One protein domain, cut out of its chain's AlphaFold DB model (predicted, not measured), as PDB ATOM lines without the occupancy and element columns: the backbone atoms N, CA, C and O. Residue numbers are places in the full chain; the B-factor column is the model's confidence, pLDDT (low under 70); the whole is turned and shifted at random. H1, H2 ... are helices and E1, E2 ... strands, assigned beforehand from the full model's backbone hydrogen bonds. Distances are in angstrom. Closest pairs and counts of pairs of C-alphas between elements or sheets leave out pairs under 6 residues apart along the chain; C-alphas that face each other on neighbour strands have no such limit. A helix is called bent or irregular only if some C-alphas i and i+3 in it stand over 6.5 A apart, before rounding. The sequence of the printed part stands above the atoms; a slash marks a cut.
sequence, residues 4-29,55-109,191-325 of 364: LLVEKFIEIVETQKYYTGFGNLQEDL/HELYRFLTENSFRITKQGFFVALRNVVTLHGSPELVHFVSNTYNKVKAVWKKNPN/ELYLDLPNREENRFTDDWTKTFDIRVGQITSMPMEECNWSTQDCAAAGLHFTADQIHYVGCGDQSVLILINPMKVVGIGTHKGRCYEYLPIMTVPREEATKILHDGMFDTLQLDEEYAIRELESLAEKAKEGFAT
ATOM      1  N   LEU A   4      -4.924 -10.323 -19.036       87.38
ATOM      2  CA  LEU A   4      -5.909 -10.952 -18.143       87.38
ATOM      3  C   LEU A   4      -6.154 -12.433 -18.479       87.38
ATOM      4  O   LEU A   4      -6.345 -13.264 -17.598       87.38
ATOM      5  N   LEU A   5      -6.113 -12.779 -19.766       87.12
ATOM      6  CA  LEU A   5      -6.313 -14.153 -20.208       87.12
ATOM      7  C   LEU A   5      -5.076 -15.025 -19.940       87.12
ATOM      8  O   LEU A   5      -5.216 -16.193 -19.589       87.12
ATOM      9  N   VAL A   6      -3.869 -14.461 -20.070       91.19
ATOM     10  CA  VAL A   6      -2.620 -15.138 -19.681       91.19
ATOM     11  C   VAL A   6      -2.614 -15.422 -18.181       91.19
ATOM     12  O   VAL A   6      -2.300 -16.540 -17.785       91.19
ATOM     13  N   GLU A   7      -2.988 -14.436 -17.364       92.88
ATOM     14  CA  GLU A   7      -3.107 -14.584 -15.909       92.88
ATOM     15  C   GLU A   7      -4.076 -15.717 -15.559       92.88
ATOM     16  O   GLU A   7      -3.708 -16.632 -14.823       92.88
ATOM     17  N   LYS A   8      -5.251 -15.755 -16.201       92.06
ATOM     18  CA  LYS A   8      -6.205 -16.846 -16.001       92.06
ATOM     19  C   LYS A   8      -5.650 -18.218 -16.392       92.06
ATOM     20  O   LYS A   8      -5.856 -19.192 -15.672       92.06
ATOM     21  N   PHE A   9      -4.941 -18.329 -17.518       93.88
ATOM     22  CA  PHE A   9      -4.311 -19.599 -17.892       93.88
ATOM     23  C   PHE A   9      -3.268 -20.045 -16.870       93.88
ATOM     24  O   PHE A   9      -3.192 -21.238 -16.587       93.88
ATOM     25  N   ILE A  10      -2.486 -19.117 -16.310       95.38
ATOM     26  CA  ILE A  10      -1.521 -19.431 -15.250       95.38
ATOM     27  C   ILE A  10      -2.256 -20.004 -14.033       95.38
ATOM     28  O   ILE A  10      -1.888 -21.086 -13.584       95.38
ATOM     29  N   GLU A  11      -3.333 -19.363 -13.569       94.81
ATOM     30  CA  GLU A  11      -4.142 -19.855 -12.440       94.81
ATOM     31  C   GLU A  11      -4.673 -21.277 -12.672       94.81
ATOM     32  O   GLU A  11      -4.539 -22.152 -11.809       94.81
ATOM     33  N   ILE A  12      -5.253 -21.530 -13.851       94.38
ATOM     34  CA  ILE A  12      -5.808 -22.842 -14.211       94.38
ATOM     35  C   ILE A  12      -4.696 -23.895 -14.260       94.38
ATOM     36  O   ILE A  12      -4.843 -24.986 -13.709       94.38
ATOM     37  N   VAL A  13      -3.568 -23.578 -14.902       95.25
ATOM     38  CA  VAL A  13      -2.445 -24.512 -15.061       95.25
ATOM     39  C   VAL A  13      -1.779 -24.814 -13.723       95.25
ATOM     40  O   VAL A  13      -1.451 -25.971 -13.468       95.25
ATOM     41  N   GLU A  14      -1.590 -23.822 -12.852       95.69
ATOM     42  CA  GLU A  14      -1.036 -24.028 -11.510       95.69
ATOM     43  C   GLU A  14      -1.953 -24.900 -10.650       95.69
ATOM     44  O   GLU A  14      -1.485 -25.855 -10.023       95.69
ATOM     45  N   THR A  15      -3.258 -24.627 -10.690       95.31
ATOM     46  CA  THR A  15      -4.271 -25.422  -9.988       95.31
ATOM     47  C   THR A  15      -4.280 -26.861 -10.494       95.31
ATOM     48  O   THR A  15      -4.175 -27.800  -9.705       95.31
ATOM     49  N   GLN A  16      -4.327 -27.061 -11.814       94.75
ATOM     50  CA  GLN A  16      -4.324 -28.399 -12.396       94.75
ATOM     51  C   GLN A  16      -3.025 -29.143 -12.079       94.75
ATOM     52  O   GLN A  16      -3.067 -30.305 -11.692       94.75
ATOM     53  N   LYS A  17      -1.872 -28.470 -12.153       94.00
ATOM     54  CA  LYS A  17      -0.565 -29.049 -11.815       94.00
ATOM     55  C   LYS A  17      -0.511 -29.567 -10.381       94.00
ATOM     56  O   LYS A  17       0.088 -30.619 -10.151       94.00
ATOM     57  N   TYR A  18      -1.127 -28.861  -9.435       93.19
ATOM     58  CA  TYR A  18      -1.239 -29.330  -8.056       93.19
ATOM     59  C   TYR A  18      -1.994 -30.666  -7.968       93.19
ATOM     60  O   TYR A  18      -1.511 -31.590  -7.316       93.19
ATOM     61  N   TYR A  19      -3.129 -30.795  -8.665       92.06
ATOM     62  CA  TYR A  19      -3.929 -32.026  -8.677       92.06
ATOM     63  C   TYR A  19      -3.287 -33.167  -9.477       92.06
ATOM     64  O   TYR A  19      -3.368 -34.322  -9.063       92.06
ATOM     65  N   THR A  20      -2.618 -32.856 -10.586       92.06
ATOM     66  CA  THR A  20      -1.903 -33.829 -11.421       92.06
ATOM     67  C   THR A  20      -0.747 -34.497 -10.667       92.06
ATOM     68  O   THR A  20      -0.485 -35.689 -10.847       92.06
ATOM     69  N   GLY A  21      -0.005 -33.748  -9.842       91.25
ATOM     70  CA  GLY A  21       1.165 -34.265  -9.127       91.25
ATOM     71  C   GLY A  21       2.246 -34.807 -10.075       91.25
ATOM     72  O   GLY A  21       2.866 -34.048 -10.816       91.25
ATOM     73  N   PHE A  22       2.479 -36.124 -10.043       89.69
ATOM     74  CA  PHE A  22       3.436 -36.821 -10.922       89.69
ATOM     75  C   PHE A  22       2.808 -37.355 -12.226       89.69
ATOM     76  O   PHE A  22       3.479 -38.064 -12.975       89.69
ATOM     77  N   GLY A  23       1.528 -37.064 -12.475       91.38
ATOM     78  CA  GLY A  23       0.807 -37.454 -13.686       91.38
ATOM     79  C   GLY A  23       1.160 -36.620 -14.925       91.38
ATOM     80  O   GLY A  23       2.097 -35.819 -14.935       91.38
ATOM     81  N   ASN A  24       0.383 -36.805 -15.992       94.81
ATOM     82  CA  ASN A  24       0.557 -36.091 -17.253       94.81
ATOM     83  C   ASN A  24      -0.293 -34.812 -17.282       94.81
ATOM     84  O   ASN A  24      -1.454 -34.830 -17.681       94.81
ATOM     85  N   LEU A  25       0.319 -33.680 -16.923       93.94
ATOM     86  CA  LEU A  25      -0.369 -32.384 -16.863       93.94
ATOM     87  C   LEU A  25      -1.048 -32.010 -18.184       93.94
ATOM     88  O   LEU A  25      -2.124 -31.425 -18.183       93.94
ATOM     89  N   GLN A  26      -0.432 -32.339 -19.320       92.75
ATOM     90  CA  GLN A  26      -0.998 -31.985 -20.618       92.75
ATOM     91  C   GLN A  26      -2.277 -32.772 -20.914       92.75
ATOM     92  O   GLN A  26      -3.215 -32.219 -21.487       92.75
ATOM     93  N   GLU A  27      -2.308 -34.048 -20.542       94.19
ATOM     94  CA  GLU A  27      -3.487 -34.903 -20.675       94.19
ATOM     95  C   GLU A  27      -4.608 -34.437 -19.748       94.19
ATOM     96  O   GLU A  27      -5.744 -34.289 -20.195       94.19
ATOM     97  N   ASP A  28      -4.281 -34.088 -18.505       93.31
ATOM     98  CA  ASP A  28      -5.262 -33.566 -17.557       93.31
ATOM     99  C   ASP A  28      -5.839 -32.217 -18.007       93.31
ATOM    100  O   ASP A  28      -7.051 -32.019 -17.977       93.31
ATOM    101  N   LEU A  29      -4.999 -31.299 -18.504       92.88
ATOM    102  CA  LEU A  29      -5.456 -30.026 -19.072       92.88
ATOM    103  C   LEU A  29      -6.361 -30.233 -20.291       92.88
ATOM    104  O   LEU A  29      -7.337 -29.510 -20.459       92.88
ATOM    105  N   HIS A  55      -9.128  -8.658 -25.708       85.31
ATOM    106  CA  HIS A  55      -8.827  -8.070 -24.403       85.31
ATOM    107  C   HIS A  55     -10.068  -7.444 -23.775       85.31
ATOM    108  O   HIS A  55     -10.390  -7.764 -22.633       85.31
ATOM    109  N   GLU A  56     -10.777  -6.604 -24.531       88.19
ATOM    110  CA  GLU A  56     -11.938  -5.879 -24.012       88.19
ATOM    111  C   GLU A  56     -13.100  -6.809 -23.679       88.19
ATOM    112  O   GLU A  56     -13.730  -6.644 -22.639       88.19
ATOM    113  N   LEU A  57     -13.360  -7.818 -24.516       90.25
ATOM    114  CA  LEU A  57     -14.390  -8.810 -24.239       90.25
ATOM    115  C   LEU A  57     -14.027  -9.607 -22.993       90.25
ATOM    116  O   LEU A  57     -14.858  -9.711 -22.104       90.25
ATOM    117  N   TYR A  58     -12.803 -10.133 -22.883       89.25
ATOM    118  CA  TYR A  58     -12.439 -10.913 -21.701       89.25
ATOM    119  C   TYR A  58     -12.534 -10.079 -20.418       89.25
ATOM    120  O   TYR A  58     -13.139 -10.526 -19.450       89.25
ATOM    121  N   ARG A  59     -12.043  -8.831 -20.443       88.81
ATOM    122  CA  ARG A  59     -12.201  -7.873 -19.339       88.81
ATOM    123  C   ARG A  59     -13.676  -7.678 -18.972       88.81
ATOM    124  O   ARG A  59     -14.036  -7.835 -17.810       88.81
ATOM    125  N   PHE A  60     -14.524  -7.392 -19.961       87.81
ATOM    126  CA  PHE A  60     -15.965  -7.210 -19.775       87.81
ATOM    127  C   PHE A  60     -16.635  -8.455 -19.181       87.81
ATOM    128  O   PHE A  60     -17.444  -8.341 -18.260       87.81
ATOM    129  N   LEU A  61     -16.278  -9.645 -19.668       87.56
ATOM    130  CA  LEU A  61     -16.805 -10.906 -19.159       87.56
ATOM    131  C   LEU A  61     -16.386 -11.139 -17.699       87.56
ATOM    132  O   LEU A  61     -17.229 -11.485 -16.876       87.56
ATOM    133  N   THR A  62     -15.119 -10.900 -17.356       84.75
ATOM    134  CA  THR A  62     -14.607 -11.065 -15.988       84.75
ATOM    135  C   THR A  62     -15.234 -10.070 -15.013       84.75
ATOM    136  O   THR A  62     -15.721 -10.478 -13.960       84.75
ATOM    137  N   GLU A  63     -15.264  -8.781 -15.356       84.81
ATOM    138  CA  GLU A  63     -15.803  -7.724 -14.485       84.81
ATOM    139  C   GLU A  63     -17.283  -7.930 -14.162       84.81
ATOM    140  O   GLU A  63     -17.720  -7.638 -13.051       84.81
ATOM    141  N   ASN A  64     -18.042  -8.482 -15.109       77.88
ATOM    142  CA  ASN A  64     -19.470  -8.717 -14.943       77.88
ATOM    143  C   ASN A  64     -19.804 -10.195 -14.675       77.88
ATOM    144  O   ASN A  64     -20.946 -10.611 -14.848       77.88
ATOM    145  N   SER A  65     -18.819 -11.003 -14.255       76.31
ATOM    146  CA  SER A  65     -19.002 -12.407 -13.845       76.31
ATOM    147  C   SER A  65     -19.756 -13.279 -14.864       76.31
ATOM    148  O   SER A  65     -20.584 -14.118 -14.497       76.31
ATOM    149  N   PHE A  66     -19.473 -13.078 -16.151       75.75
ATOM    150  CA  PHE A  66     -19.978 -13.922 -17.226       75.75
ATOM    151  C   PHE A  66     -19.336 -15.300 -17.213       75.75
ATOM    152  O   PHE A  66     -18.177 -15.478 -16.835       75.75
ATOM    153  N   ARG A  67     -20.081 -16.266 -17.748       78.88
ATOM    154  CA  ARG A  67     -19.593 -17.624 -17.957       78.88
ATOM    155  C   ARG A  67     -19.260 -17.863 -19.420       78.88
ATOM    156  O   ARG A  67     -20.032 -17.516 -20.317       78.88
ATOM    157  N   ILE A  68     -18.104 -18.481 -19.624       88.06
ATOM    158  CA  ILE A  68     -17.636 -18.974 -20.915       88.06
ATOM    159  C   ILE A  68     -18.026 -20.451 -20.996       88.06
ATOM    160  O   ILE A  68     -17.819 -21.189 -20.035       88.06
ATOM    161  N   THR A  69     -18.621 -20.874 -22.108       88.62
ATOM    162  CA  THR A  69     -19.006 -22.269 -22.349       88.62
ATOM    163  C   THR A  69     -17.785 -23.127 -22.689       88.62
ATOM    164  O   THR A  69     -16.715 -22.602 -23.011       88.62
ATOM    165  N   LYS A  70     -17.910 -24.460 -22.674       87.25
ATOM    166  CA  LYS A  70     -16.782 -25.354 -22.982       87.25
ATOM    167  C   LYS A  70     -16.256 -25.147 -24.408       87.25
ATOM    168  O   LYS A  70     -15.061 -25.296 -24.658       87.25
ATOM    169  N   GLN A  71     -17.111 -24.731 -25.333       90.06
ATOM    170  CA  GLN A  71     -16.801 -24.482 -26.735       90.06
ATOM    171  C   GLN A  71     -16.305 -23.045 -26.949       90.06
ATOM    172  O   GLN A  71     -15.979 -22.674 -28.073       90.06
ATOM    173  N   GLY A  72     -16.170 -22.253 -25.879       91.38
ATOM    174  CA  GLY A  72     -15.580 -20.919 -25.913       91.38
ATOM    175  C   GLY A  72     -16.554 -19.803 -26.274       91.38
ATOM    176  O   GLY A  72     -16.112 -18.707 -26.616       91.38
ATOM    177  N   PHE A  73     -17.859 -20.064 -26.228       93.12
ATOM    178  CA  PHE A  73     -18.884 -19.032 -26.348       93.12
ATOM    179  C   PHE A  73     -19.136 -18.377 -24.999       93.12
ATOM    180  O   PHE A  73     -18.605 -18.809 -23.980       93.12
ATOM    181  N   PHE A  74     -19.935 -17.321 -24.971       90.88
ATOM    182  CA  PHE A  74     -20.352 -16.706 -23.718       90.88
ATOM    183  C   PHE A  74     -21.854 -16.465 -23.709       90.88
ATOM    184  O   PHE A  74     -22.485 -16.250 -24.748       90.88
ATOM    185  N   VAL A  75     -22.415 -16.535 -22.508       88.38
ATOM    186  CA  VAL A  75     -23.844 -16.378 -22.264       88.38
ATOM    187  C   VAL A  75     -24.121 -14.962 -21.795       88.38
ATOM    188  O   VAL A  75     -23.572 -14.547 -20.787       88.38
ATOM    189  N   ALA A  76     -24.997 -14.242 -22.481       89.06
ATOM    190  CA  ALA A  76     -25.391 -12.887 -22.123       89.06
ATOM    191  C   ALA A  76     -26.905 -12.751 -21.996       89.06
ATOM    192  O   ALA A  76     -27.663 -13.647 -22.367       89.06
ATOM    193  N   LEU A  77     -27.349 -11.602 -21.499       88.88
ATOM    194  CA  LEU A  77     -28.755 -11.240 -21.457       88.88
ATOM    195  C   LEU A  77     -29.090 -10.208 -22.529       88.88
ATOM    196  O   LEU A  77     -28.295  -9.325 -22.868       88.88
ATOM    197  N   ARG A  78     -30.320 -10.286 -23.027       89.19
ATOM    198  CA  ARG A  78     -30.927  -9.278 -23.892       89.19
ATOM    199  C   ARG A  78     -32.396  -9.120 -23.534       89.19
ATOM    200  O   ARG A  78     -33.086 -10.106 -23.318       89.19
ATOM    201  N   ASN A  79     -32.882  -7.885 -23.517       89.50
ATOM    202  CA  ASN A  79     -34.317  -7.638 -23.471       89.50
ATOM    203  C   ASN A  79     -34.883  -7.547 -24.888       89.50
ATOM    204  O   ASN A  79     -34.251  -7.000 -25.797       89.50
ATOM    205  N   VAL A  80     -36.070  -8.109 -25.056       90.94
ATOM    206  CA  VAL A  80     -36.825  -8.177 -26.303       90.94
ATOM    207  C   VAL A  80     -38.283  -7.820 -26.036       90.94
ATOM    208  O   VAL A  80     -38.714  -7.721 -24.887       90.94
ATOM    209  N   VAL A  81     -39.027  -7.562 -27.104       92.00
ATOM    210  CA  VAL A  81     -40.432  -7.148 -27.063       92.00
ATOM    211  C   VAL A  81     -41.274  -8.270 -27.633       92.00
ATOM    212  O   VAL A  81     -41.012  -8.714 -28.750       92.00
ATOM    213  N   THR A  82     -42.278  -8.707 -26.889       91.88
ATOM    214  CA  THR A  82     -43.186  -9.781 -27.287       91.88
ATOM    215  C   THR A  82     -44.116  -9.298 -28.400       91.88
ATOM    216  O   THR A  82     -44.743  -8.246 -28.279       91.88
ATOM    217  N   LEU A  83     -44.195 -10.040 -29.510       89.81
ATOM    218  CA  LEU A  83     -45.045  -9.674 -30.652       89.81
ATOM    219  C   LEU A  83     -46.434 -10.317 -30.597       89.81
ATOM    220  O   LEU A  83     -47.417  -9.674 -30.966       89.81
ATOM    221  N   HIS A  84     -46.527 -11.576 -30.159       80.00
ATOM    222  CA  HIS A  84     -47.758 -12.361 -30.246       80.00
ATOM    223  C   HIS A  84     -47.958 -13.278 -29.041       80.00
ATOM    224  O   HIS A  84     -47.037 -13.971 -28.622       80.00
ATOM    225  N   GLY A  85     -49.208 -13.347 -28.572       77.31
ATOM    226  CA  GLY A  85     -49.657 -14.341 -27.599       77.31
ATOM    227  C   GLY A  85     -49.000 -14.235 -26.222       77.31
ATOM    228  O   GLY A  85     -48.271 -13.293 -25.920       77.31
ATOM    229  N   SER A  86     -49.307 -15.215 -25.372       82.94
ATOM    230  CA  SER A  86     -48.584 -15.422 -24.119       82.94
ATOM    231  C   SER A  86     -47.373 -16.324 -24.389       82.94
ATOM    232  O   SER A  86     -47.557 -17.415 -24.937       82.94
ATOM    233  N   PRO A  87     -46.146 -15.937 -23.995       85.06
ATOM    234  CA  PRO A  87     -44.952 -16.755 -24.184       85.06
ATOM    235  C   PRO A  87     -44.828 -17.883 -23.140       85.06
ATOM    236  O   PRO A  87     -43.744 -18.431 -22.976       85.06
ATOM    237  N   GLU A  88     -45.894 -18.247 -22.417       91.44
ATOM    238  CA  GLU A  88     -45.868 -19.234 -21.322       91.44
ATOM    239  C   GLU A  88     -45.308 -20.601 -21.730       91.44
ATOM    240  O   GLU A  88     -44.430 -21.127 -21.046       91.44
ATOM    241  N   LEU A  89     -45.756 -21.167 -22.858       93.19
ATOM    242  CA  LEU A  89     -45.220 -22.443 -23.343       93.19
ATOM    243  C   LEU A  89     -43.743 -22.310 -23.730       93.19
ATOM    244  O   LEU A  89     -42.930 -23.158 -23.366       93.19
ATOM    245  N   VAL A  90     -43.384 -21.227 -24.427       94.69
ATOM    246  CA  VAL A  90     -41.994 -20.925 -24.813       94.69
ATOM    247  C   VAL A  90     -41.121 -20.822 -23.570       94.69
ATOM    248  O   VAL A  90     -40.020 -21.374 -23.522       94.69
ATOM    249  N   HIS A  91     -41.631 -20.151 -22.541       93.50
ATOM    250  CA  HIS A  91     -40.988 -20.015 -21.252       93.50
ATOM    251  C   HIS A  91     -40.785 -21.369 -20.591       93.50
ATOM    252  O   HIS A  91     -39.645 -21.735 -20.312       93.50
ATOM    253  N   PHE A  92     -41.848 -22.149 -20.428       95.19
ATOM    254  CA  PHE A  92     -41.767 -23.458 -19.803       95.19
ATOM    255  C   PHE A  92     -40.795 -24.389 -20.535       95.19
ATOM    256  O   PHE A  92     -39.874 -24.922 -19.911       95.19
ATOM    257  N   VAL A  93     -40.957 -24.556 -21.852       96.25
ATOM    258  CA  VAL A  93     -40.159 -25.478 -22.676       96.25
ATOM    259  C   VAL A  93     -38.692 -25.065 -22.692       96.25
ATOM    260  O   VAL A  93     -37.824 -25.888 -22.413       96.25
ATOM    261  N   SER A  94     -38.388 -23.791 -22.957       94.12
ATOM    262  CA  SER A  94     -36.992 -23.347 -23.020       94.12
ATOM    263  C   SER A  94     -36.293 -23.394 -21.658       94.12
ATOM    264  O   SER A  94     -35.145 -23.832 -21.580       94.12
ATOM    265  N   ASN A  95     -36.979 -23.043 -20.564       92.00
ATOM    266  CA  ASN A  95     -36.410 -23.149 -19.217       92.00
ATOM    267  C   ASN A  95     -36.183 -24.604 -18.810       92.00
ATOM    268  O   ASN A  95     -35.106 -24.945 -18.321       92.00
ATOM    269  N   THR A  96     -37.173 -25.480 -19.012       93.88
ATOM    270  CA  THR A  96     -37.045 -26.895 -18.635       93.88
ATOM    271  C   THR A  96     -35.999 -27.616 -19.471       93.88
ATOM    272  O   THR A  96     -35.181 -28.325 -18.892       93.88
ATOM    273  N   TYR A  97     -35.936 -27.377 -20.784       93.44
ATOM    274  CA  TYR A  97     -34.893 -27.932 -21.653       93.44
ATOM    275  C   TYR A  97     -33.490 -27.579 -21.146       93.44
ATOM    276  O   TYR A  97     -32.679 -28.471 -20.876       93.44
ATOM    277  N   ASN A  98     -33.219 -26.288 -20.928       89.44
ATOM    278  CA  ASN A  98     -31.909 -25.845 -20.457       89.44
ATOM    279  C   ASN A  98     -31.620 -26.317 -19.024       89.44
ATOM    280  O   ASN A  98     -30.493 -26.701 -18.732       89.44
ATOM    281  N   LYS A  99     -32.622 -26.382 -18.137       89.19
ATOM    282  CA  LYS A  99     -32.460 -26.911 -16.773       89.19
ATOM    283  C   LYS A  99     -32.109 -28.400 -16.764       89.19
ATOM    284  O   LYS A  99     -31.207 -28.805 -16.032       89.19
ATOM    285  N   VAL A 100     -32.780 -29.213 -17.580       91.38
ATOM    286  CA  VAL A 100     -32.500 -30.654 -17.687       91.38
ATOM    287  C   VAL A 100     -31.063 -30.889 -18.168       91.38
ATOM    288  O   VAL A 100     -30.361 -31.724 -17.590       91.38
ATOM    289  N   LYS A 101     -30.588 -30.111 -19.152       87.62
ATOM    290  CA  LYS A 101     -29.209 -30.211 -19.663       87.62
ATOM    291  C   LYS A 101     -28.167 -29.643 -18.698       87.62
ATOM    292  O   LYS A 101     -27.261 -30.362 -18.292       87.62
ATOM    293  N   ALA A 102     -28.287 -28.370 -18.326       83.50
ATOM    294  CA  ALA A 102     -27.246 -27.639 -17.599       83.50
ATOM    295  C   ALA A 102     -27.260 -27.884 -16.086       83.50
ATOM    296  O   ALA A 102     -26.207 -27.904 -15.461       83.50
ATOM    297  N   VAL A 103     -28.432 -28.079 -15.478       86.25
ATOM    298  CA  VAL A 103     -28.535 -28.239 -14.016       86.25
ATOM    299  C   VAL A 103     -28.576 -29.715 -13.640       86.25
ATOM    300  O   VAL A 103     -27.835 -30.160 -12.768       86.25
ATOM    301  N   TRP A 104     -29.440 -30.497 -14.291       90.06
ATOM    302  CA  TRP A 104     -29.622 -31.911 -13.940       90.06
ATOM    303  C   TRP A 104     -28.631 -32.839 -14.640       90.06
ATOM    304  O   TRP A 104     -28.451 -33.970 -14.183       90.06
ATOM    305  N   LYS A 105     -27.991 -32.377 -15.723       87.06
ATOM    306  CA  LYS A 105     -27.076 -33.173 -16.554       87.06
ATOM    307  C   LYS A 105     -27.735 -34.483 -17.008       87.06
ATOM    308  O   LYS A 105     -27.148 -35.562 -16.924       87.06
ATOM    309  N   LYS A 106     -29.001 -34.386 -17.432       91.75
ATOM    310  CA  LYS A 106     -29.833 -35.493 -17.927       91.75
ATOM    311  C   LYS A 106     -30.200 -35.284 -19.390       91.75
ATOM    312  O   LYS A 106     -30.081 -34.181 -19.917       91.75
ATOM    313  N   ASN A 107     -30.659 -36.352 -20.034       92.31
ATOM    314  CA  ASN A 107     -31.107 -36.306 -21.416       92.31
ATOM    315  C   ASN A 107     -32.530 -35.719 -21.493       92.31
ATOM    316  O   ASN A 107     -33.458 -36.343 -20.979       92.31
ATOM    317  N   PRO A 108     -32.754 -34.563 -22.148       93.62
ATOM    318  CA  PRO A 108     -34.096 -33.991 -22.266       93.62
ATOM    319  C   PRO A 108     -35.077 -34.882 -23.034       93.62
ATOM    320  O   PRO A 108     -36.279 -34.757 -22.832       93.62
ATOM    321  N   ASN A 109     -34.589 -35.815 -23.860       95.56
ATOM    322  CA  ASN A 109     -35.445 -36.736 -24.609       95.56
ATOM    323  C   ASN A 109     -36.195 -37.734 -23.702       95.56
ATOM    324  O   ASN A 109     -37.181 -38.340 -24.114       95.56
ATOM    325  N   GLU A 191     -38.369 -32.378 -28.852       95.12
ATOM    326  CA  GLU A 191     -39.182 -32.059 -30.029       95.12
ATOM    327  C   GLU A 191     -39.835 -30.682 -29.888       95.12
ATOM    328  O   GLU A 191     -39.746 -29.861 -30.797       95.12
ATOM    329  N   LEU A 192     -40.408 -30.391 -28.715       96.62
ATOM    330  CA  LEU A 192     -41.002 -29.088 -28.424       96.62
ATOM    331  C   LEU A 192     -39.968 -27.960 -28.468       96.62
ATOM    332  O   LEU A 192     -40.266 -26.900 -29.011       96.62
ATOM    333  N   TYR A 193     -38.767 -28.169 -27.914       94.94
ATOM    334  CA  TYR A 193     -37.704 -27.162 -27.937       94.94
ATOM    335  C   TYR A 193     -37.223 -26.869 -29.365       94.94
ATOM    336  O   TYR A 193     -37.082 -25.706 -29.741       94.94
ATOM    337  N   LEU A 194     -37.007 -27.913 -30.168       92.69
ATOM    338  CA  LEU A 194     -36.578 -27.789 -31.562       92.69
ATOM    339  C   LEU A 194     -37.666 -27.196 -32.466       92.69
ATOM    340  O   LEU A 194     -37.337 -26.567 -33.469       92.69
ATOM    341  N   ASP A 195     -38.940 -27.363 -32.107       95.12
ATOM    342  CA  ASP A 195     -40.065 -26.744 -32.809       95.12
ATOM    343  C   ASP A 195     -40.321 -25.292 -32.381       95.12
ATOM    344  O   ASP A 195     -40.995 -24.567 -33.109       95.12
ATOM    345  N   LEU A 196     -39.752 -24.813 -31.259       95.00
ATOM    346  CA  LEU A 196     -39.952 -23.433 -30.789       95.00
ATOM    347  C   LEU A 196     -39.789 -22.392 -31.904       95.00
ATOM    348  O   LEU A 196     -40.657 -21.520 -31.994       95.00
ATOM    349  N   PRO A 197     -38.758 -22.433 -32.774       93.88
ATOM    350  CA  PRO A 197     -38.635 -21.487 -33.874       93.88
ATOM    351  C   PRO A 197     -39.873 -21.403 -34.764       93.88
ATOM    352  O   PRO A 197     -40.143 -20.330 -35.275       93.88
ATOM    353  N   ASN A 198     -40.656 -22.466 -34.948       94.19
ATOM    354  CA  ASN A 198     -41.820 -22.465 -35.841       94.19
ATOM    355  C   ASN A 198     -43.098 -21.910 -35.195       94.19
ATOM    356  O   ASN A 198     -44.088 -21.699 -35.896       94.19
ATOM    357  N   ARG A 199     -43.089 -21.660 -33.883       92.25
ATOM    358  CA  ARG A 199     -44.284 -21.289 -33.116       92.25
ATOM    359  C   ARG A 199     -44.590 -19.796 -33.205       92.25
ATOM    360  O   ARG A 199     -43.685 -18.962 -33.236       92.25
ATOM    361  N   GLU A 200     -45.874 -19.445 -33.230       91.38
ATOM    362  CA  GLU A 200     -46.318 -18.049 -33.348       91.38
ATOM    363  C   GLU A 200     -46.022 -17.246 -32.078       91.38
ATOM    364  O   GLU A 200     -45.606 -16.092 -32.159       91.38
ATOM    365  N   GLU A 201     -46.164 -17.879 -30.915       91.56
ATOM    366  CA  GLU A 201     -45.889 -17.317 -29.593       91.56
ATOM    367  C   GLU A 201     -44.386 -17.128 -29.298       91.56
ATOM    368  O   GLU A 201     -44.019 -16.406 -28.374       91.56
ATOM    369  N   ASN A 202     -43.492 -17.739 -30.088       94.88
ATOM    370  CA  ASN A 202     -42.039 -17.573 -29.967       94.88
ATOM    371  C   ASN A 202     -41.524 -16.470 -30.899       94.88
ATOM    372  O   ASN A 202     -40.586 -16.672 -31.671       94.88
ATOM    373  N   ARG A 203     -42.173 -15.306 -30.870       93.88
ATOM    374  CA  ARG A 203     -41.818 -14.169 -31.721       93.88
ATOM    375  C   ARG A 203     -41.609 -12.924 -30.893       93.88
ATOM    376  O   ARG A 203     -42.541 -12.367 -30.312       93.88
ATOM    377  N   PHE A 204     -40.367 -12.469 -30.904       94.50
ATOM    378  CA  PHE A 204     -39.937 -11.257 -30.245       94.50
ATOM    379  C   PHE A 204     -39.243 -10.330 -31.236       94.50
ATOM    380  O   PHE A 204     -38.797 -10.745 -32.304       94.50
ATOM    381  N   THR A 205     -39.110  -9.065 -30.861       94.12
ATOM    382  CA  THR A 205     -38.359  -8.078 -31.637       94.12
ATOM    383  C   THR A 205     -37.505  -7.188 -30.742       94.12
ATOM    384  O   THR A 205     -37.558  -7.267 -29.512       94.12
ATOM    385  N   ASP A 206     -36.656  -6.365 -31.345       90.75
ATOM    386  CA  ASP A 206     -35.891  -5.352 -30.631       90.75
ATOM    387  C   ASP A 206     -36.766  -4.129 -30.304       90.75
ATOM    388  O   ASP A 206     -37.760  -3.855 -30.966       90.75
ATOM    389  N   ASP A 207     -36.408  -3.360 -29.280       87.75
ATOM    390  CA  ASP A 207     -37.237  -2.224 -28.863       87.75
ATOM    391  C   ASP A 207     -37.091  -0.965 -29.725       87.75
ATOM    392  O   ASP A 207     -37.933  -0.076 -29.652       87.75
ATOM    393  N   TRP A 208     -36.033  -0.867 -30.529       85.88
ATOM    394  CA  TRP A 208     -35.699   0.371 -31.222       85.88
ATOM    395  C   TRP A 208     -36.261   0.407 -32.643       85.88
ATOM    396  O   TRP A 208     -37.042   1.298 -32.972       85.88
ATOM    397  N   THR A 209     -35.877  -0.548 -33.491       87.88
ATOM    398  CA  THR A 209     -36.343  -0.625 -34.879       87.88
ATOM    399  C   THR A 209     -37.628  -1.430 -35.007       87.88
ATOM    400  O   THR A 209     -38.411  -1.145 -35.911       87.88
ATOM    401  N   LYS A 210     -37.867  -2.397 -34.106       90.38
ATOM    402  CA  LYS A 210     -38.997  -3.343 -34.168       90.38
ATOM    403  C   LYS A 210     -38.980  -4.174 -35.459       90.38
ATOM    404  O   LYS A 210     -40.032  -4.531 -35.986       90.38
ATOM    405  N   THR A 211     -37.792  -4.427 -36.014       91.12
ATOM    406  CA  THR A 211     -37.630  -5.100 -37.319       91.12
ATOM    407  C   THR A 211     -37.025  -6.487 -37.212       91.12
ATOM    408  O   THR A 211     -37.121  -7.261 -38.161       91.12
ATOM    409  N   PHE A 212     -36.369  -6.808 -36.097       93.19
ATOM    410  CA  PHE A 212     -35.751  -8.118 -35.924       93.19
ATOM    411  C   PHE A 212     -36.800  -9.182 -35.600       93.19
ATOM    412  O   PHE A 212     -37.687  -8.944 -34.782       93.19
ATOM    413  N   ASP A 213     -36.662 -10.357 -36.210       94.06
ATOM    414  CA  ASP A 213     -37.409 -11.567 -35.863       94.06
ATOM    415  C   ASP A 213     -36.541 -12.409 -34.924       94.06
ATOM    416  O   ASP A 213     -35.607 -13.091 -35.349       94.06
ATOM    417  N   ILE A 214     -36.791 -12.271 -33.625       95.44
ATOM    418  CA  ILE A 214     -36.025 -12.924 -32.567       95.44
ATOM    419  C   ILE A 214     -36.866 -14.078 -32.034       95.44
ATOM    420  O   ILE A 214     -37.980 -13.863 -31.561       95.44
ATOM    421  N   ARG A 215     -36.316 -15.294 -32.071       95.44
ATOM    422  CA  ARG A 215     -36.990 -16.507 -31.592       95.44
ATOM    423  C   ARG A 215     -36.030 -17.362 -30.775       95.44
ATOM    424  O   ARG A 215     -34.855 -17.482 -31.122       95.44
ATOM    425  N   VAL A 216     -36.516 -17.979 -29.700       95.00
ATOM    426  CA  VAL A 216     -35.742 -18.995 -28.971       95.00
ATOM    427  C   VAL A 216     -35.475 -20.188 -29.886       95.00
ATOM    428  O   VAL A 216     -36.385 -20.651 -30.568       95.00
ATOM    429  N   GLY A 217     -34.228 -20.658 -29.916       92.69
ATOM    430  CA  GLY A 217     -33.784 -21.759 -30.773       92.69
ATOM    431  C   GLY A 217     -33.403 -21.346 -32.200       92.69
ATOM    432  O   GLY A 217     -32.941 -22.187 -32.965       92.69
ATOM    433  N   GLN A 218     -33.534 -20.066 -32.570       93.38
ATOM    434  CA  GLN A 218     -33.190 -19.569 -33.906       93.38
ATOM    435  C   GLN A 218     -32.132 -18.469 -33.838       93.38
ATOM    436  O   GLN A 218     -32.204 -17.575 -33.002       93.38
ATOM    437  N   ILE A 219     -31.159 -18.492 -34.754       94.75
ATOM    438  CA  ILE A 219     -30.189 -17.394 -34.868       94.75
ATOM    439  C   ILE A 219     -30.917 -16.083 -35.126       94.75
ATOM    440  O   ILE A 219     -31.760 -15.998 -36.017       94.75
ATOM    441  N   THR A 220     -30.502 -15.046 -34.410       95.69
ATOM    442  CA  THR A 220     -30.722 -13.669 -34.842       95.69
ATOM    443  C   THR A 220     -29.405 -13.119 -35.364       95.69
ATOM    444  O   THR A 220     -28.396 -13.152 -34.656       95.69
ATOM    445  N   SER A 221     -29.413 -12.601 -36.588       95.50
ATOM    446  CA  SER A 221     -28.242 -11.990 -37.212       95.50
ATOM    447  C   SER A 221     -28.604 -10.709 -37.959       95.50
ATOM    448  O   SER A 221     -29.769 -10.438 -38.250       95.50
ATOM    449  N   MET A 222     -27.585  -9.900 -38.239       93.06
ATOM    450  CA  MET A 222     -27.660  -8.743 -39.127       93.06
ATOM    451  C   MET A 222     -26.407  -8.667 -40.007       93.06
ATOM    452  O   MET A 222     -25.364  -9.197 -39.607       93.06
ATOM    453  N   PRO A 223     -26.466  -8.001 -41.175       90.69
ATOM    454  CA  PRO A 223     -25.287  -7.788 -42.003       90.69
ATOM    455  C   PRO A 223     -24.172  -7.088 -41.220       90.69
ATOM    456  O   PRO A 223     -24.394  -6.122 -40.483       90.69
ATOM    457  N   MET A 224     -22.946  -7.579 -41.377       85.50
ATOM    458  CA  MET A 224     -21.804  -7.090 -40.608       85.50
ATOM    459  C   MET A 224     -21.401  -5.659 -41.017       85.50
ATOM    460  O   MET A 224     -20.855  -4.901 -40.210       85.50
ATOM    461  N   GLU A 225     -21.702  -5.271 -42.256       83.19
ATOM    462  CA  GLU A 225     -21.505  -3.930 -42.812       83.19
ATOM    463  C   GLU A 225     -22.426  -2.887 -42.166       83.19
ATOM    464  O   GLU A 225     -22.070  -1.713 -42.099       83.19
ATOM    465  N   GLU A 226     -23.586  -3.316 -41.665       86.81
ATOM    466  CA  GLU A 226     -24.553  -2.455 -40.979       86.81
ATOM    467  C   GLU A 226     -24.224  -2.278 -39.491       86.81
ATOM    468  O   GLU A 226     -24.786  -1.412 -38.822       86.81
ATOM    469  N   CYS A 227     -23.300  -3.078 -38.953       85.88
ATOM    470  CA  CYS A 227     -22.854  -2.941 -37.573       85.88
ATOM    471  C   CYS A 227     -21.947  -1.717 -37.395       85.88
ATOM    472  O   CYS A 227     -21.050  -1.453 -38.195       85.88
ATOM    473  N   ASN A 228     -22.126  -1.008 -36.282       79.19
ATOM    474  CA  ASN A 228     -21.252   0.065 -35.836       79.19
ATOM    475  C   ASN A 228     -20.241  -0.471 -34.809       79.19
ATOM    476  O   ASN A 228     -20.587  -1.023 -33.764       79.19
ATOM    477  N   TRP A 229     -18.969  -0.245 -35.118       73.94
ATOM    478  CA  TRP A 229     -17.802  -0.792 -34.426       73.94
ATOM    479  C   TRP A 229     -17.255   0.147 -33.341       73.94
ATOM    480  O   TRP A 229     -16.188  -0.087 -32.772       73.94
ATOM    481  N   SER A 230     -17.992   1.212 -33.032       71.75
ATOM    482  CA  SER A 230     -17.759   2.065 -31.869       71.75
ATOM    483  C   SER A 230     -17.706   1.237 -30.580       71.75
ATOM    484  O   SER A 230     -18.346   0.191 -30.479       71.75
ATOM    485  N   THR A 231     -16.972   1.712 -29.575       69.88
ATOM    486  CA  THR A 231     -16.970   1.175 -28.200       69.88
ATOM    487  C   THR A 231     -17.958   1.907 -27.286       69.88
ATOM    488  O   THR A 231     -18.061   1.600 -26.106       69.88
ATOM    489  N   GLN A 232     -18.726   2.870 -27.808       68.50
ATOM    490  CA  GLN A 232     -19.747   3.579 -27.029       68.50
ATOM    491  C   GLN A 232     -20.861   2.629 -26.568       68.50
ATOM    492  O   GLN A 232     -21.270   1.746 -27.316       68.50
ATOM    493  N   ASP A 233     -21.405   2.825 -25.368       62.59
ATOM    494  CA  ASP A 233     -22.458   1.949 -24.831       62.59
ATOM    495  C   ASP A 233     -23.807   2.071 -25.568       62.59
ATOM    496  O   ASP A 233     -24.599   1.135 -25.540       62.59
ATOM    497  N   CYS A 234     -24.109   3.205 -26.213       61.09
ATOM    498  CA  CYS A 234     -25.426   3.486 -26.805       61.09
ATOM    499  C   CYS A 234     -25.322   4.083 -28.220       61.09
ATOM    500  O   CYS A 234     -24.269   4.572 -28.614       61.09
ATOM    501  N   ALA A 235     -26.443   4.067 -28.956       59.75
ATOM    502  CA  ALA A 235     -26.612   4.688 -30.281       59.75
ATOM    503  C   ALA A 235     -25.676   4.168 -31.395       59.75
ATOM    504  O   ALA A 235     -25.430   4.851 -32.388       59.75
ATOM    505  N   ALA A 236     -25.185   2.937 -31.252       72.38
ATOM    506  CA  ALA A 236     -24.405   2.237 -32.264       72.38
ATOM    507  C   ALA A 236     -25.218   1.050 -32.804       72.38
ATOM    508  O   ALA A 236     -25.786   0.284 -32.030       72.38
ATOM    509  N   ALA A 237     -25.280   0.909 -34.130       81.00
ATOM    510  CA  ALA A 237     -25.925  -0.226 -34.780       81.00
ATOM    511  C   ALA A 237     -25.228  -1.548 -34.410       81.00
ATOM    512  O   ALA A 237     -24.002  -1.610 -34.320       81.00
ATOM    513  N   GLY A 238     -26.006  -2.599 -34.174       86.88
ATOM    514  CA  GLY A 238     -25.512  -3.898 -33.724       86.88
ATOM    515  C   GLY A 238     -26.537  -4.617 -32.854       86.88
ATOM    516  O   GLY A 238     -27.412  -3.998 -32.239       86.88
ATOM    517  N   LEU A 239     -26.411  -5.937 -32.760       91.69
ATOM    518  CA  LEU A 239     -27.209  -6.736 -31.845       91.69
ATOM    519  C   LEU A 239     -26.657  -6.585 -30.423       91.69
ATOM    520  O   LEU A 239     -25.616  -7.139 -30.076       91.69
ATOM    521  N   HIS A 240     -27.360  -5.803 -29.605       89.31
ATOM    522  CA  HIS A 240     -26.987  -5.547 -28.216       89.31
ATOM    523  C   HIS A 240     -27.128  -6.768 -27.301       89.31
ATOM    524  O   HIS A 240     -28.096  -7.529 -27.413       89.31
ATOM    525  N   PHE A 241     -26.198  -6.859 -26.350       89.50
ATOM    526  CA  PHE A 241     -26.204  -7.775 -25.214       89.50
ATOM    527  C   PHE A 241     -25.675  -7.078 -23.948       89.50
ATOM    528  O   PHE A 241     -24.949  -6.084 -24.028       89.50
ATOM    529  N   THR A 242     -26.043  -7.580 -22.773       85.44
ATOM    530  CA  THR A 242     -25.618  -7.049 -21.468       85.44
ATOM    531  C   THR A 242     -25.465  -8.173 -20.438       85.44
ATOM    532  O   THR A 242     -25.748  -9.334 -20.730       85.44
ATOM    533  N   ALA A 243     -24.965  -7.816 -19.258       69.44
ATOM    534  CA  ALA A 243     -24.569  -8.719 -18.189       69.44
ATOM    535  C   ALA A 243     -25.586  -8.761 -17.049       69.44
ATOM    536  O   ALA A 243     -26.440  -9.633 -16.995       69.44
ATOM    537  N   ASP A 244     -25.507  -7.773 -16.164       63.56
ATOM    538  CA  ASP A 244     -26.161  -7.687 -14.864       63.56
ATOM    539  C   ASP A 244     -27.091  -6.466 -14.781       63.56
ATOM    540  O   ASP A 244     -28.073  -6.465 -14.037       63.56
ATOM    541  N   GLN A 245     -26.851  -5.450 -15.611       61.69
ATOM    542  CA  GLN A 245     -27.611  -4.206 -15.660       61.69
ATOM    543  C   GLN A 245     -28.867  -4.266 -16.542       61.69
ATOM    544  O   GLN A 245     -29.233  -3.288 -17.199       61.69
ATOM    545  N   ILE A 246     -29.596  -5.382 -16.542       57.47
ATOM    546  CA  ILE A 246     -30.790  -5.548 -17.386       57.47
ATOM    547  C   ILE A 246     -31.880  -4.491 -17.117       57.47
ATOM    548  O   ILE A 246     -32.628  -4.110 -18.021       57.47
ATOM    549  N   HIS A 247     -31.914  -3.958 -15.890       51.66
ATOM    550  CA  HIS A 247     -32.774  -2.848 -15.473       51.66
ATOM    551  C   HIS A 247     -32.282  -1.470 -15.957       51.66
ATOM    552  O   HIS A 247     -33.098  -0.573 -16.145       51.66
ATOM    553  N   TYR A 248     -30.980  -1.301 -16.216       47.91
ATOM    554  CA  TYR A 248     -30.379  -0.064 -16.741       47.91
ATOM    555  C   TYR A 248     -30.455   0.019 -18.280       47.91
ATOM    556  O   TYR A 248     -30.363   1.102 -18.856       47.91
ATOM    557  N   VAL A 249     -30.639  -1.121 -18.968       51.88
ATOM    558  CA  VAL A 249     -30.731  -1.204 -20.445       51.88
ATOM    559  C   VAL A 249     -32.183  -1.222 -20.967       51.88
ATOM    560  O   VAL A 249     -32.400  -1.109 -22.167       51.88
ATOM    561  N   GLY A 250     -33.176  -1.280 -20.069       53.78
ATOM    562  CA  GLY A 250     -34.427  -0.502 -20.131       53.78
ATOM    563  C   GLY A 250     -35.443  -0.710 -21.264       53.78
ATOM    564  O   GLY A 250     -36.454  -0.019 -21.259       53.78
ATOM    565  N   CYS A 251     -35.227  -1.631 -22.197       72.94
ATOM    566  CA  CYS A 251     -36.010  -1.682 -23.432       72.94
ATOM    567  C   CYS A 251     -36.519  -3.099 -23.728       72.94
ATOM    568  O   CYS A 251     -35.705  -3.995 -23.919       72.94
ATOM    569  N   GLY A 252     -37.839  -3.305 -23.763       79.31
ATOM    570  CA  GLY A 252     -38.481  -4.617 -23.944       79.31
ATOM    571  C   GLY A 252     -39.219  -5.139 -22.706       79.31
ATOM    572  O   GLY A 252     -39.026  -4.638 -21.595       79.31
ATOM    573  N   ASP A 253     -40.089  -6.125 -22.911       86.88
ATOM    574  CA  ASP A 253     -40.970  -6.728 -21.898       86.88
ATOM    575  C   ASP A 253     -40.504  -8.116 -21.429       86.88
ATOM    576  O   ASP A 253     -40.865  -8.532 -20.331       86.88
ATOM    577  N   GLN A 254     -39.623  -8.773 -22.187       89.25
ATOM    578  CA  GLN A 254     -39.131 -10.123 -21.929       89.25
ATOM    579  C   GLN A 254     -37.599 -10.145 -21.948       89.25
ATOM    580  O   GLN A 254     -36.975  -9.619 -22.868       89.25
ATOM    581  N   SER A 255     -36.969 -10.791 -20.965       89.69
ATOM    582  CA  SER A 255     -35.526 -11.066 -21.003       89.69
ATOM    583  C   SER A 255     -35.254 -12.418 -21.658       89.69
ATOM    584  O   SER A 255     -35.959 -13.394 -21.411       89.69
ATOM    585  N   VAL A 256     -34.225 -12.494 -22.489       90.75
ATOM    586  CA  VAL A 256     -33.742 -13.724 -23.117       90.75
ATOM    587  C   VAL A 256     -32.266 -13.904 -22.818       90.75
ATOM    588  O   VAL A 256     -31.482 -12.953 -22.831       90.75
ATOM    589  N   LEU A 257     -31.902 -15.148 -22.554       90.25
ATOM    590  CA  LEU A 257     -30.531 -15.583 -22.404       90.25
ATOM    591  C   LEU A 257     -30.035 -15.998 -23.789       90.25
ATOM    592  O   LEU A 257     -30.656 -16.815 -24.476       90.25
ATOM    593  N   ILE A 258     -28.958 -15.357 -24.223       91.88
ATOM    594  CA  ILE A 258     -28.407 -15.465 -25.569       91.88
ATOM    595  C   ILE A 258     -26.982 -15.998 -25.506       91.88
ATOM    596  O   ILE A 258     -26.212 -15.680 -24.602       91.88
ATOM    597  N   LEU A 259     -26.632 -16.803 -26.494       93.06
ATOM    598  CA  LEU A 259     -25.337 -17.430 -26.649       93.06
ATOM    599  C   LEU A 259     -24.594 -16.769 -27.808       93.06
ATOM    600  O   LEU A 259     -25.126 -16.650 -28.916       93.06
ATOM    601  N   ILE A 260     -23.371 -16.317 -27.546       94.25
ATOM    602  CA  ILE A 260     -22.620 -15.464 -28.467       94.25
ATOM    603  C   ILE A 260     -21.242 -16.063 -28.727       94.25
ATOM    604  O   ILE A 260     -20.500 -16.394 -27.801       94.25
ATOM    605  N   ASN A 261     -20.887 -16.166 -30.008       94.62
ATOM    606  CA  ASN A 261     -19.544 -16.537 -30.432       94.62
ATOM    607  C   ASN A 261     -18.635 -15.284 -30.404       94.62
ATOM    608  O   ASN A 261     -18.978 -14.286 -31.045       94.62
ATOM    609  N   PRO A 262     -17.475 -15.299 -29.712       94.38
ATOM    610  CA  PRO A 262     -16.546 -14.165 -29.663       94.38
ATOM    611  C   PRO A 262     -16.095 -13.640 -31.032       94.38
ATOM    612  O   PRO A 262     -15.843 -12.445 -31.183       94.38
ATOM    613  N   MET A 263     -16.049 -14.498 -32.056       94.12
ATOM    614  CA  MET A 263     -15.761 -14.103 -33.442       94.12
ATOM    615  C   MET A 263     -16.782 -13.089 -33.998       94.12
ATOM    616  O   MET A 263     -16.478 -12.335 -34.921       94.12
ATOM    617  N   LYS A 264     -17.994 -13.061 -33.434       93.88
ATOM    618  CA  LYS A 264     -19.139 -12.269 -33.901       93.88
ATOM    619  C   LYS A 264     -19.270 -10.909 -33.214       93.88
ATOM    620  O   LYS A 264     -20.164 -10.128 -33.541       93.88
ATOM    621  N   VAL A 265     -18.423 -10.633 -32.224       93.38
ATOM    622  CA  VAL A 265     -18.469  -9.404 -31.423       93.38
ATOM    623  C   VAL A 265     -17.899  -8.233 -32.220       93.38
ATOM    624  O   VAL A 265     -16.812  -8.331 -32.784       93.38
ATOM    625  N   VAL A 266     -18.624  -7.113 -32.243       89.19
ATOM    626  CA  VAL A 266     -18.262  -5.918 -33.028       89.19
ATOM    627  C   VAL A 266     -17.838  -4.732 -32.166       89.19
ATOM    628  O   VAL A 266     -17.062  -3.885 -32.607       89.19
ATOM    629  N   GLY A 267     -18.312  -4.662 -30.923       86.88
ATOM    630  CA  GLY A 267     -17.969  -3.577 -30.012       86.88
ATOM    631  C   GLY A 267     -18.289  -3.926 -28.567       86.88
ATOM    632  O   GLY A 267     -19.301  -4.568 -28.289       86.88
ATOM    633  N   ILE A 268     -17.422  -3.486 -27.662       87.50
ATOM    634  CA  ILE A 268     -17.556  -3.660 -26.216       87.50
ATOM    635  C   ILE A 268     -17.516  -2.276 -25.578       87.50
ATOM    636  O   ILE A 268     -16.588  -1.508 -25.834       87.50
ATOM    637  N   GLY A 269     -18.559  -1.952 -24.820       81.69
ATOM    638  CA  GLY A 269     -18.631  -0.769 -23.972       81.69
ATOM    639  C   GLY A 269     -18.397  -1.113 -22.502       81.69
ATOM    640  O   GLY A 269     -17.826  -2.153 -22.172       81.69
ATOM    641  N   THR A 270     -18.822  -0.228 -21.604       78.00
ATOM    642  CA  THR A 270     -18.676  -0.422 -20.156       78.00
ATOM    643  C   THR A 270     -19.743  -1.365 -19.605       78.00
ATOM    644  O   THR A 270     -19.436  -2.205 -18.764       78.00
ATOM    645  N   HIS A 271     -20.982  -1.267 -20.093       77.75
ATOM    646  CA  HIS A 271     -22.121  -2.039 -19.565       77.75
ATOM    647  C   HIS A 271     -22.815  -2.902 -20.624       77.75
ATOM    648  O   HIS A 271     -23.647  -3.761 -20.306       77.75
ATOM    649  N   LYS A 272     -22.515  -2.655 -21.902       83.06
ATOM    650  CA  LYS A 272     -23.181  -3.299 -23.035       83.06
ATOM    651  C   LYS A 272     -22.154  -3.705 -24.077       83.06
ATOM    652  O   LYS A 272     -21.179  -2.998 -24.320       83.06
ATOM    653  N   GLY A 273     -22.414  -4.819 -24.740       87.88
ATOM    654  CA  GLY A 273     -21.686  -5.223 -25.930       87.88
ATOM    655  C   GLY A 273     -22.601  -5.304 -27.141       87.88
ATOM    656  O   GLY A 273     -23.830  -5.224 -27.039       87.88
ATOM    657  N   ARG A 274     -21.979  -5.441 -28.307       90.00
ATOM    658  CA  ARG A 274     -22.643  -5.659 -29.589       90.00
ATOM    659  C   ARG A 274     -21.995  -6.816 -30.321       90.00
ATOM    660  O   ARG A 274     -20.769  -6.932 -30.362       90.00
ATOM    661  N   CYS A 275     -22.821  -7.614 -30.971       93.19
ATOM    662  CA  CYS A 275     -22.418  -8.586 -31.975       93.19
ATOM    663  C   CYS A 275     -23.243  -8.386 -33.250       93.19
ATOM    664  O   CYS A 275     -24.182  -7.590 -33.272       93.19
ATOM    665  N   TYR A 276     -22.887  -9.085 -34.322       93.31
ATOM    666  CA  TYR A 276     -23.740  -9.177 -35.511       93.31
ATOM    667  C   TYR A 276     -24.585 -10.457 -35.534       93.31
ATOM    668  O   TYR A 276     -25.420 -10.621 -36.418       93.31
ATOM    669  N   GLU A 277     -24.386 -11.358 -34.565       95.19
ATOM    670  CA  GLU A 277     -25.065 -12.650 -34.485       95.19
ATOM    671  C   GLU A 277     -25.091 -13.190 -33.046       95.19
ATOM    672  O   GLU A 277     -24.089 -13.119 -32.327       95.19
ATOM    673  N   TYR A 278     -26.229 -13.746 -32.629       95.75
ATOM    674  CA  TYR A 278     -26.362 -14.551 -31.410       95.75
ATOM    675  C   TYR A 278     -27.451 -15.621 -31.577       95.75
ATOM    676  O   TYR A 278     -28.294 -15.546 -32.476       95.75
ATOM    677  N   LEU A 279     -27.494 -16.576 -30.648       95.25
ATOM    678  CA  LEU A 279     -28.580 -17.550 -30.518       95.25
ATOM    679  C   LEU A 279     -29.336 -17.344 -29.193       95.25
ATOM    680  O   LEU A 279     -28.743 -17.567 -28.140       95.25
ATOM    681  N   PRO A 280     -30.625 -16.960 -29.183       94.56
ATOM    682  CA  PRO A 280     -31.455 -17.030 -27.984       94.56
ATOM    683  C   PRO A 280     -31.741 -18.481 -27.618       94.56
ATOM    684  O   PRO A 280     -32.236 -19.243 -28.448       94.56
ATOM    685  N   ILE A 281     -31.447 -18.861 -26.375       92.19
ATOM    686  CA  ILE A 281     -31.590 -20.248 -25.908       92.19
ATOM    687  C   ILE A 281     -32.691 -20.423 -24.861       92.19
ATOM    688  O   ILE A 281     -33.237 -21.512 -24.727       92.19
ATOM    689  N   MET A 282     -33.067 -19.362 -24.144       91.25
ATOM    690  CA  MET A 282     -34.219 -19.392 -23.239       91.25
ATOM    691  C   MET A 282     -34.747 -18.002 -22.923       91.25
ATOM    692  O   MET A 282     -33.999 -17.023 -22.930       91.25
ATOM    693  N   THR A 283     -36.033 -17.926 -22.595       92.00
ATOM    694  CA  THR A 283     -36.605 -16.749 -21.936       92.00
ATOM    695  C   THR A 283     -36.361 -16.826 -20.432       92.00
ATOM    696  O   THR A 283     -36.255 -17.906 -19.855       92.00
ATOM    697  N   VAL A 284     -36.276 -15.675 -19.780       86.44
ATOM    698  CA  VAL A 284     -35.986 -15.552 -18.350       86.44
ATOM    699  C   VAL A 284     -36.884 -14.466 -17.761       86.44
ATOM    700  O   VAL A 284     -37.033 -13.423 -18.407       86.44
ATOM    701  N   PRO A 285     -37.482 -14.646 -16.568       83.56
ATOM    702  CA  PRO A 285     -38.201 -13.558 -15.916       83.56
ATOM    703  C   PRO A 285     -37.225 -12.410 -15.658       83.56
ATOM    704  O   PRO A 285     -36.073 -12.645 -15.280       83.56
ATOM    705  N   ARG A 286     -37.653 -11.166 -15.879       78.62
ATOM    706  CA  ARG A 286     -36.751 -10.001 -15.829       78.62
ATOM    707  C   ARG A 286     -36.107  -9.839 -14.457       78.62
ATOM    708  O   ARG A 286     -34.945  -9.462 -14.359       78.62
ATOM    709  N   GLU A 287     -36.870 -10.140 -13.417       77.75
ATOM    710  CA  GLU A 287     -36.485 -10.053 -12.012       77.75
ATOM    711  C   GLU A 287     -35.451 -11.122 -11.627       77.75
ATOM    712  O   GLU A 287     -34.702 -10.949 -10.667       77.75
ATOM    713  N   GLU A 288     -35.390 -12.225 -12.379       79.19
ATOM    714  CA  GLU A 288     -34.527 -13.376 -12.095       79.19
ATOM    715  C   GLU A 288     -33.345 -13.499 -13.064       79.19
ATOM    716  O   GLU A 288     -32.397 -14.233 -12.783       79.19
ATOM    717  N   ALA A 289     -33.364 -12.768 -14.181       76.81
ATOM    718  CA  ALA A 289     -32.414 -12.923 -15.278       76.81
ATOM    719  C   ALA A 289     -30.949 -12.774 -14.830       76.81
ATOM    720  O   ALA A 289     -30.125 -13.648 -15.099       76.81
ATOM    721  N   THR A 290     -30.637 -11.718 -14.069       75.06
ATOM    722  CA  THR A 290     -29.290 -11.503 -13.510       75.06
ATOM    723  C   THR A 290     -28.910 -12.607 -12.520       75.06
ATOM    724  O   THR A 290     -27.774 -13.076 -12.504       75.06
ATOM    725  N   LYS A 291     -29.861 -13.078 -11.703       78.62
ATOM    726  CA  LYS A 291     -29.605 -14.131 -10.711       78.62
ATOM    727  C   LYS A 291     -29.258 -15.460 -11.382       78.62
ATOM    728  O   LYS A 291     -28.325 -16.118 -10.937       78.62
ATOM    729  N   ILE A 292     -29.971 -15.828 -12.446       75.94
ATOM    730  CA  ILE A 292     -29.728 -17.064 -13.203       75.94
ATOM    731  C   ILE A 292     -28.345 -17.047 -13.862       75.94
ATOM    732  O   ILE A 292     -27.652 -18.060 -13.828       75.94
ATOM    733  N   LEU A 293     -27.897 -15.896 -14.378       73.75
ATOM    734  CA  LEU A 293     -26.558 -15.761 -14.963       73.75
ATOM    735  C   LEU A 293     -25.438 -16.062 -13.947       73.75
ATOM    736  O   LEU A 293     -24.405 -16.641 -14.293       73.75
ATOM    737  N   HIS A 294     -25.657 -15.711 -12.678       74.31
ATOM    738  CA  HIS A 294     -24.701 -15.945 -11.594       74.31
ATOM    739  C   HIS A 294     -24.957 -17.234 -10.801       74.31
ATOM    740  O   HIS A 294     -24.151 -17.573  -9.933       74.31
ATOM    741  N   ASP A 295     -26.020 -17.984 -11.093       74.31
ATOM    742  CA  ASP A 295     -26.369 -19.185 -10.336       74.31
ATOM    743  C   ASP A 295     -25.329 -20.289 -10.559       74.31
ATOM    744  O   ASP A 295     -25.181 -20.838 -11.652       74.31
ATOM    745  N   GLY A 296     -24.562 -20.625  -9.516       66.50
ATOM    746  CA  GLY A 296     -23.564 -21.704  -9.517       66.50
ATOM    747  C   GLY A 296     -24.097 -23.043 -10.032       66.50
ATOM    748  O   GLY A 296     -23.329 -23.823 -10.582       66.50
ATOM    749  N   MET A 297     -25.405 -23.283  -9.909       67.75
ATOM    750  CA  MET A 297     -26.058 -24.511 -10.364       67.75
ATOM    751  C   MET A 297     -26.315 -24.548 -11.877       67.75
ATOM    752  O   MET A 297     -26.537 -25.626 -12.423       67.75
ATOM    753  N   PHE A 298     -26.296 -23.401 -12.563       72.94
ATOM    754  CA  PHE A 298     -26.529 -23.323 -14.003       72.94
ATOM    755  C   PHE A 298     -25.219 -23.505 -14.779       72.94
ATOM    756  O   PHE A 298     -24.491 -22.549 -15.056       72.94
ATOM    757  N   ASP A 299     -24.887 -24.757 -15.097       73.44
ATOM    758  CA  ASP A 299     -23.662 -25.093 -15.821       73.44
ATOM    759  C   ASP A 299     -23.777 -24.739 -17.313       73.44
ATOM    760  O   ASP A 299     -24.177 -25.544 -18.158       73.44
ATOM    761  N   THR A 300     -23.414 -23.502 -17.647       70.38
ATOM    762  CA  THR A 300     -23.418 -23.007 -19.028       70.38
ATOM    763  C   THR A 300     -22.401 -23.714 -19.922       70.38
ATOM    764  O   THR A 300     -22.462 -23.541 -21.135       70.38
ATOM    765  N   LEU A 301     -21.475 -24.515 -19.372       68.06
ATOM    766  CA  LEU A 301     -20.480 -25.253 -20.158       68.06
ATOM    767  C   LEU A 301     -21.104 -26.297 -21.093       68.06
ATOM    768  O   LEU A 301     -20.411 -26.784 -21.976       68.06
ATOM    769  N   GLN A 302     -22.381 -26.640 -20.905       68.38
ATOM    770  CA  GLN A 302     -23.099 -27.682 -21.652       68.38
ATOM    771  C   GLN A 302     -24.109 -27.126 -22.677       68.38
ATOM    772  O   GLN A 302     -24.866 -27.882 -23.290       68.38
ATOM    773  N   LEU A 303     -24.198 -25.800 -22.816       68.00
ATOM    774  CA  LEU A 303     -25.306 -25.115 -23.489       68.00
ATOM    775  C   LEU A 303     -24.954 -24.614 -24.889       68.00
ATOM    776  O   LEU A 303     -25.098 -23.427 -25.146       68.00
ATOM    777  N   ASP A 304     -24.469 -25.459 -25.794       71.06
ATOM    778  CA  ASP A 304     -24.013 -24.947 -27.099       71.06
ATOM    779  C   ASP A 304     -23.646 -25.985 -28.167       71.06
ATOM    780  O   ASP A 304     -23.300 -25.569 -29.268       71.06
ATOM    781  N   GLU A 305     -23.706 -27.293 -27.912       76.50
ATOM    782  CA  GLU A 305     -23.125 -28.291 -28.831       76.50
ATOM    783  C   GLU A 305     -23.604 -28.145 -30.287       76.50
ATOM    784  O   GLU A 305     -22.786 -28.050 -31.202       76.50
ATOM    785  N   GLU A 306     -24.916 -28.036 -30.512       76.06
ATOM    786  CA  GLU A 306     -25.489 -27.841 -31.853       76.06
ATOM    787  C   GLU A 306     -25.085 -26.495 -32.475       76.06
ATOM    788  O   GLU A 306     -24.789 -26.418 -33.669       76.06
ATOM    789  N   TYR A 307     -25.022 -25.430 -31.667       82.94
ATOM    790  CA  TYR A 307     -24.554 -24.130 -32.144       82.94
ATOM    791  C   TYR A 307     -23.082 -24.192 -32.545       82.94
ATOM    792  O   TYR A 307     -22.713 -23.694 -33.604       82.94
ATOM    793  N   ALA A 308     -22.249 -24.837 -31.734       84.25
ATOM    794  CA  ALA A 308     -20.826 -24.969 -31.982       84.25
ATOM    795  C   ALA A 308     -20.546 -25.761 -33.258       84.25
ATOM    796  O   ALA A 308     -19.711 -25.335 -34.054       84.25
ATOM    797  N   ILE A 309     -21.277 -26.856 -33.497       85.38
ATOM    798  CA  ILE A 309     -21.181 -27.624 -34.746       85.38
ATOM    799  C   ILE A 309     -21.437 -26.704 -35.947       85.38
ATOM    800  O   ILE A 309     -20.592 -26.619 -36.837       85.38
ATOM    801  N   ARG A 310     -22.534 -25.937 -35.933       86.25
ATOM    802  CA  ARG A 310     -22.855 -24.977 -37.001       86.25
ATOM    803  C   ARG A 310     -21.795 -23.885 -37.161       86.25
ATOM    804  O   ARG A 310     -21.480 -23.485 -38.283       86.25
ATOM    805  N   GLU A 311     -21.254 -23.357 -36.067       88.88
ATOM    806  CA  GLU A 311     -20.220 -22.318 -36.127       88.88
ATOM    807  C   GLU A 311     -18.915 -22.836 -36.740       88.88
ATOM    808  O   GLU A 311     -18.244 -22.099 -37.464       88.88
ATOM    809  N   LEU A 312     -18.590 -24.110 -36.517       88.81
ATOM    810  CA  LEU A 312     -17.425 -24.778 -37.099       88.81
ATOM    811  C   LEU A 312     -17.602 -25.095 -38.596       88.81
ATOM    812  O   LEU A 312     -16.609 -25.167 -39.326       88.81
ATOM    813  N   GLU A 313     -18.836 -25.244 -39.084       89.12
ATOM    814  CA  GLU A 313     -19.098 -25.441 -40.512       89.12
ATOM    815  C   GLU A 313     -18.596 -24.252 -41.338       89.12
ATOM    816  O   GLU A 313     -18.940 -23.093 -41.087       89.12
ATOM    817  N   SER A 314     -17.791 -24.547 -42.364       90.31
ATOM    818  CA  SER A 314     -17.194 -23.550 -43.265       90.31
ATOM    819  C   SER A 314     -16.434 -22.425 -42.541       90.31
ATOM    820  O   SER A 314     -16.338 -21.308 -43.050       90.31
ATOM    821  N   LEU A 315     -15.866 -22.712 -41.360       90.88
ATOM    822  CA  LEU A 315     -15.223 -21.715 -40.496       90.88
ATOM    823  C   LEU A 315     -14.139 -20.895 -41.205       90.88
ATOM    824  O   LEU A 315     -14.071 -19.681 -41.031       90.88
ATOM    825  N   ALA A 316     -13.302 -21.541 -42.020       87.56
ATOM    826  CA  ALA A 316     -12.232 -20.859 -42.743       87.56
ATOM    827  C   ALA A 316     -12.770 -19.766 -43.684       87.56
ATOM    828  O   ALA A 316     -12.209 -18.670 -43.734       87.56
ATOM    829  N   GLU A 317     -13.879 -20.035 -44.381       91.62
ATOM    830  CA  GLU A 317     -14.511 -19.057 -45.273       91.62
ATOM    831  C   GLU A 317     -15.190 -17.939 -44.480       91.62
ATOM    832  O   GLU A 317     -14.956 -16.767 -44.775       91.62
ATOM    833  N   LYS A 318     -15.925 -18.274 -43.408       90.69
ATOM    834  CA  LYS A 318     -16.535 -17.280 -42.503       90.69
ATOM    835  C   LYS A 318     -15.485 -16.331 -41.911       90.69
ATOM    836  O   LYS A 318     -15.693 -15.121 -41.859       90.69
ATOM    837  N   ALA A 319     -14.342 -16.867 -41.477       89.56
ATOM    838  CA  ALA A 319     -13.245 -16.068 -40.938       89.56
ATOM    839  C   ALA A 319     -12.674 -15.132 -42.008       89.56
ATOM    840  O   ALA A 319     -12.563 -13.928 -41.786       89.56
ATOM    841  N   LYS A 320     -12.373 -15.664 -43.198       87.25
ATOM    842  CA  LYS A 320     -11.851 -14.886 -44.328       87.25
ATOM    843  C   LYS A 320     -12.789 -13.750 -44.738       87.25
ATOM    844  O   LYS A 320     -12.314 -12.642 -44.981       87.25
ATOM    845  N   GLU A 321     -14.093 -14.005 -44.800       88.44
ATOM    846  CA  GLU A 321     -15.113 -12.989 -45.069       88.44
ATOM    847  C   GLU A 321     -15.114 -11.898 -43.990       88.44
ATOM    848  O   GLU A 321     -15.050 -10.712 -44.320       88.44
ATOM    849  N   GLY A 322     -15.062 -12.297 -42.713       85.31
ATOM    850  CA  GLY A 322     -14.950 -11.392 -41.568       85.31
ATOM    851  C   GLY A 322     -13.784 -10.404 -41.698       85.31
ATOM    852  O   GLY A 322     -13.972  -9.186 -41.653       85.31
ATOM    853  N   PHE A 323     -12.574 -10.926 -41.931       86.19
ATOM    854  CA  PHE A 323     -11.375 -10.108 -42.148       86.19
ATOM    855  C   PHE A 323     -11.477  -9.232 -43.402       86.19
ATOM    856  O   PHE A 323     -11.063  -8.073 -43.371       86.19
ATOM    857  N   ALA A 324     -12.032  -9.749 -44.500       85.88
ATOM    858  CA  ALA A 324     -12.166  -8.995 -45.743       85.88
ATOM    859  C   ALA A 324     -13.129  -7.808 -45.603       85.88
ATOM    860  O   ALA A 324     -12.824  -6.715 -46.082       85.88
ATOM    861  N   THR A 325     -14.280  -7.997 -44.956       83.88
ATOM    862  CA  THR A 325     -15.250  -6.916 -44.744       83.88
ATOM    863  C   THR A 325     -14.734  -5.878 -43.750       83.88
ATOM    864  O   THR A 325     -14.933  -4.686 -43.980       83.88
TER     865      THR A 325
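What this domain is: This is residues 4 to 29, 55 to 109 and 191 to 325 of the 364 residues of an uncharacterized protein of Spirochaetes bacterium (UniProt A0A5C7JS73). Two small sheets lie face to face with their strands crossed at 72 degrees, a compact sandwich with H3 over E5 and E4, H6 over E3 and H4 beside the edge strand E6. Away from this body reaches an arm, H1 with H2 at its far end; it meets H3 through residues 4 to 5, and residues 6 to 11 stick out. The printed part has 216 residues, in the order H1 H2 H3 E1 H4 H5 E2 E3 E4 E5 E6 H6 H7 H8, of mixed class. The sheets E1 E3 E6 and E2 E5 E4 are antiparallel; the whole is compact, with a radius of gyration of the C-alphas of 18.0 A and spans of 60 by 42 by 36 A.

Where its parts are: Find C-alpha 74 at (-20.352, -16.706, -23.718); from there E1 runs 24.1 A to residue 82. Beside it is E3, residues 254 to 260, 18.5 A, then E6, residues 277 to 284, 19.7 A, which bends by 64 degrees at residue 281. The other sheet holds E2, residues 239 to 242, E5, residues 272 to 275, and E4, residues 265 to 268. H1, residues 4 to 20, 24.2 A, begins at (-5.909, -10.952, -18.143). Look next for H2, 25 to 29; H3, 55 to 63; H4, 88 to 103, 20.9 A; H5, 191 to 198; H6, 289 to 294; and H7, 305 to 312. H8, residues 315 to 325, ends at (-15.250, -6.916, -44.744).

How they stand to each other: In the strongly twisted sheet E1 E3 E6, look for N 76 and O 258 at 2.8 A, and N 259 and O 279 at 2.8 A. In the other sheet, find N 241 and O 273 at 3.0 A, and N 274 and O 267 at 2.8 A in the hairpin E4 and E5. H6 has a height over the sheet of 8.3 A and is only just over E3, with 3 C-alphas. H4 stands at the sheet's level; the closest C-alphas of H4 and E6, Ser 94 and Met 282, are 4.8 A apart. H4 touches H5 at C-alphas 93 and 193, 6.0 A. H1 touches H3 at C-alphas 5 and 58, 7.1 A, and H2 at 17 and 25, 6.1 A. H7 and H8 meet only through their link. Every O i to N i+4 pair is within hydrogen-bond range except in the irregular H5, 2 of 4, where C-alphas 194 and 197 are 7.0 A apart.

The domain as a whole: The C-alphas farthest apart, Phe 22 and Gly 85, are 60.0 A apart. Residues 30 to 54 and 110 to 190 are not printed, with gaps of 22.8 A and 8.1 A. The links H5 to E2 and E2 to E3 are long. Confidence is under 70 at residues 231 to 235, 243 to 250, 296 to 297 and 301 to 303.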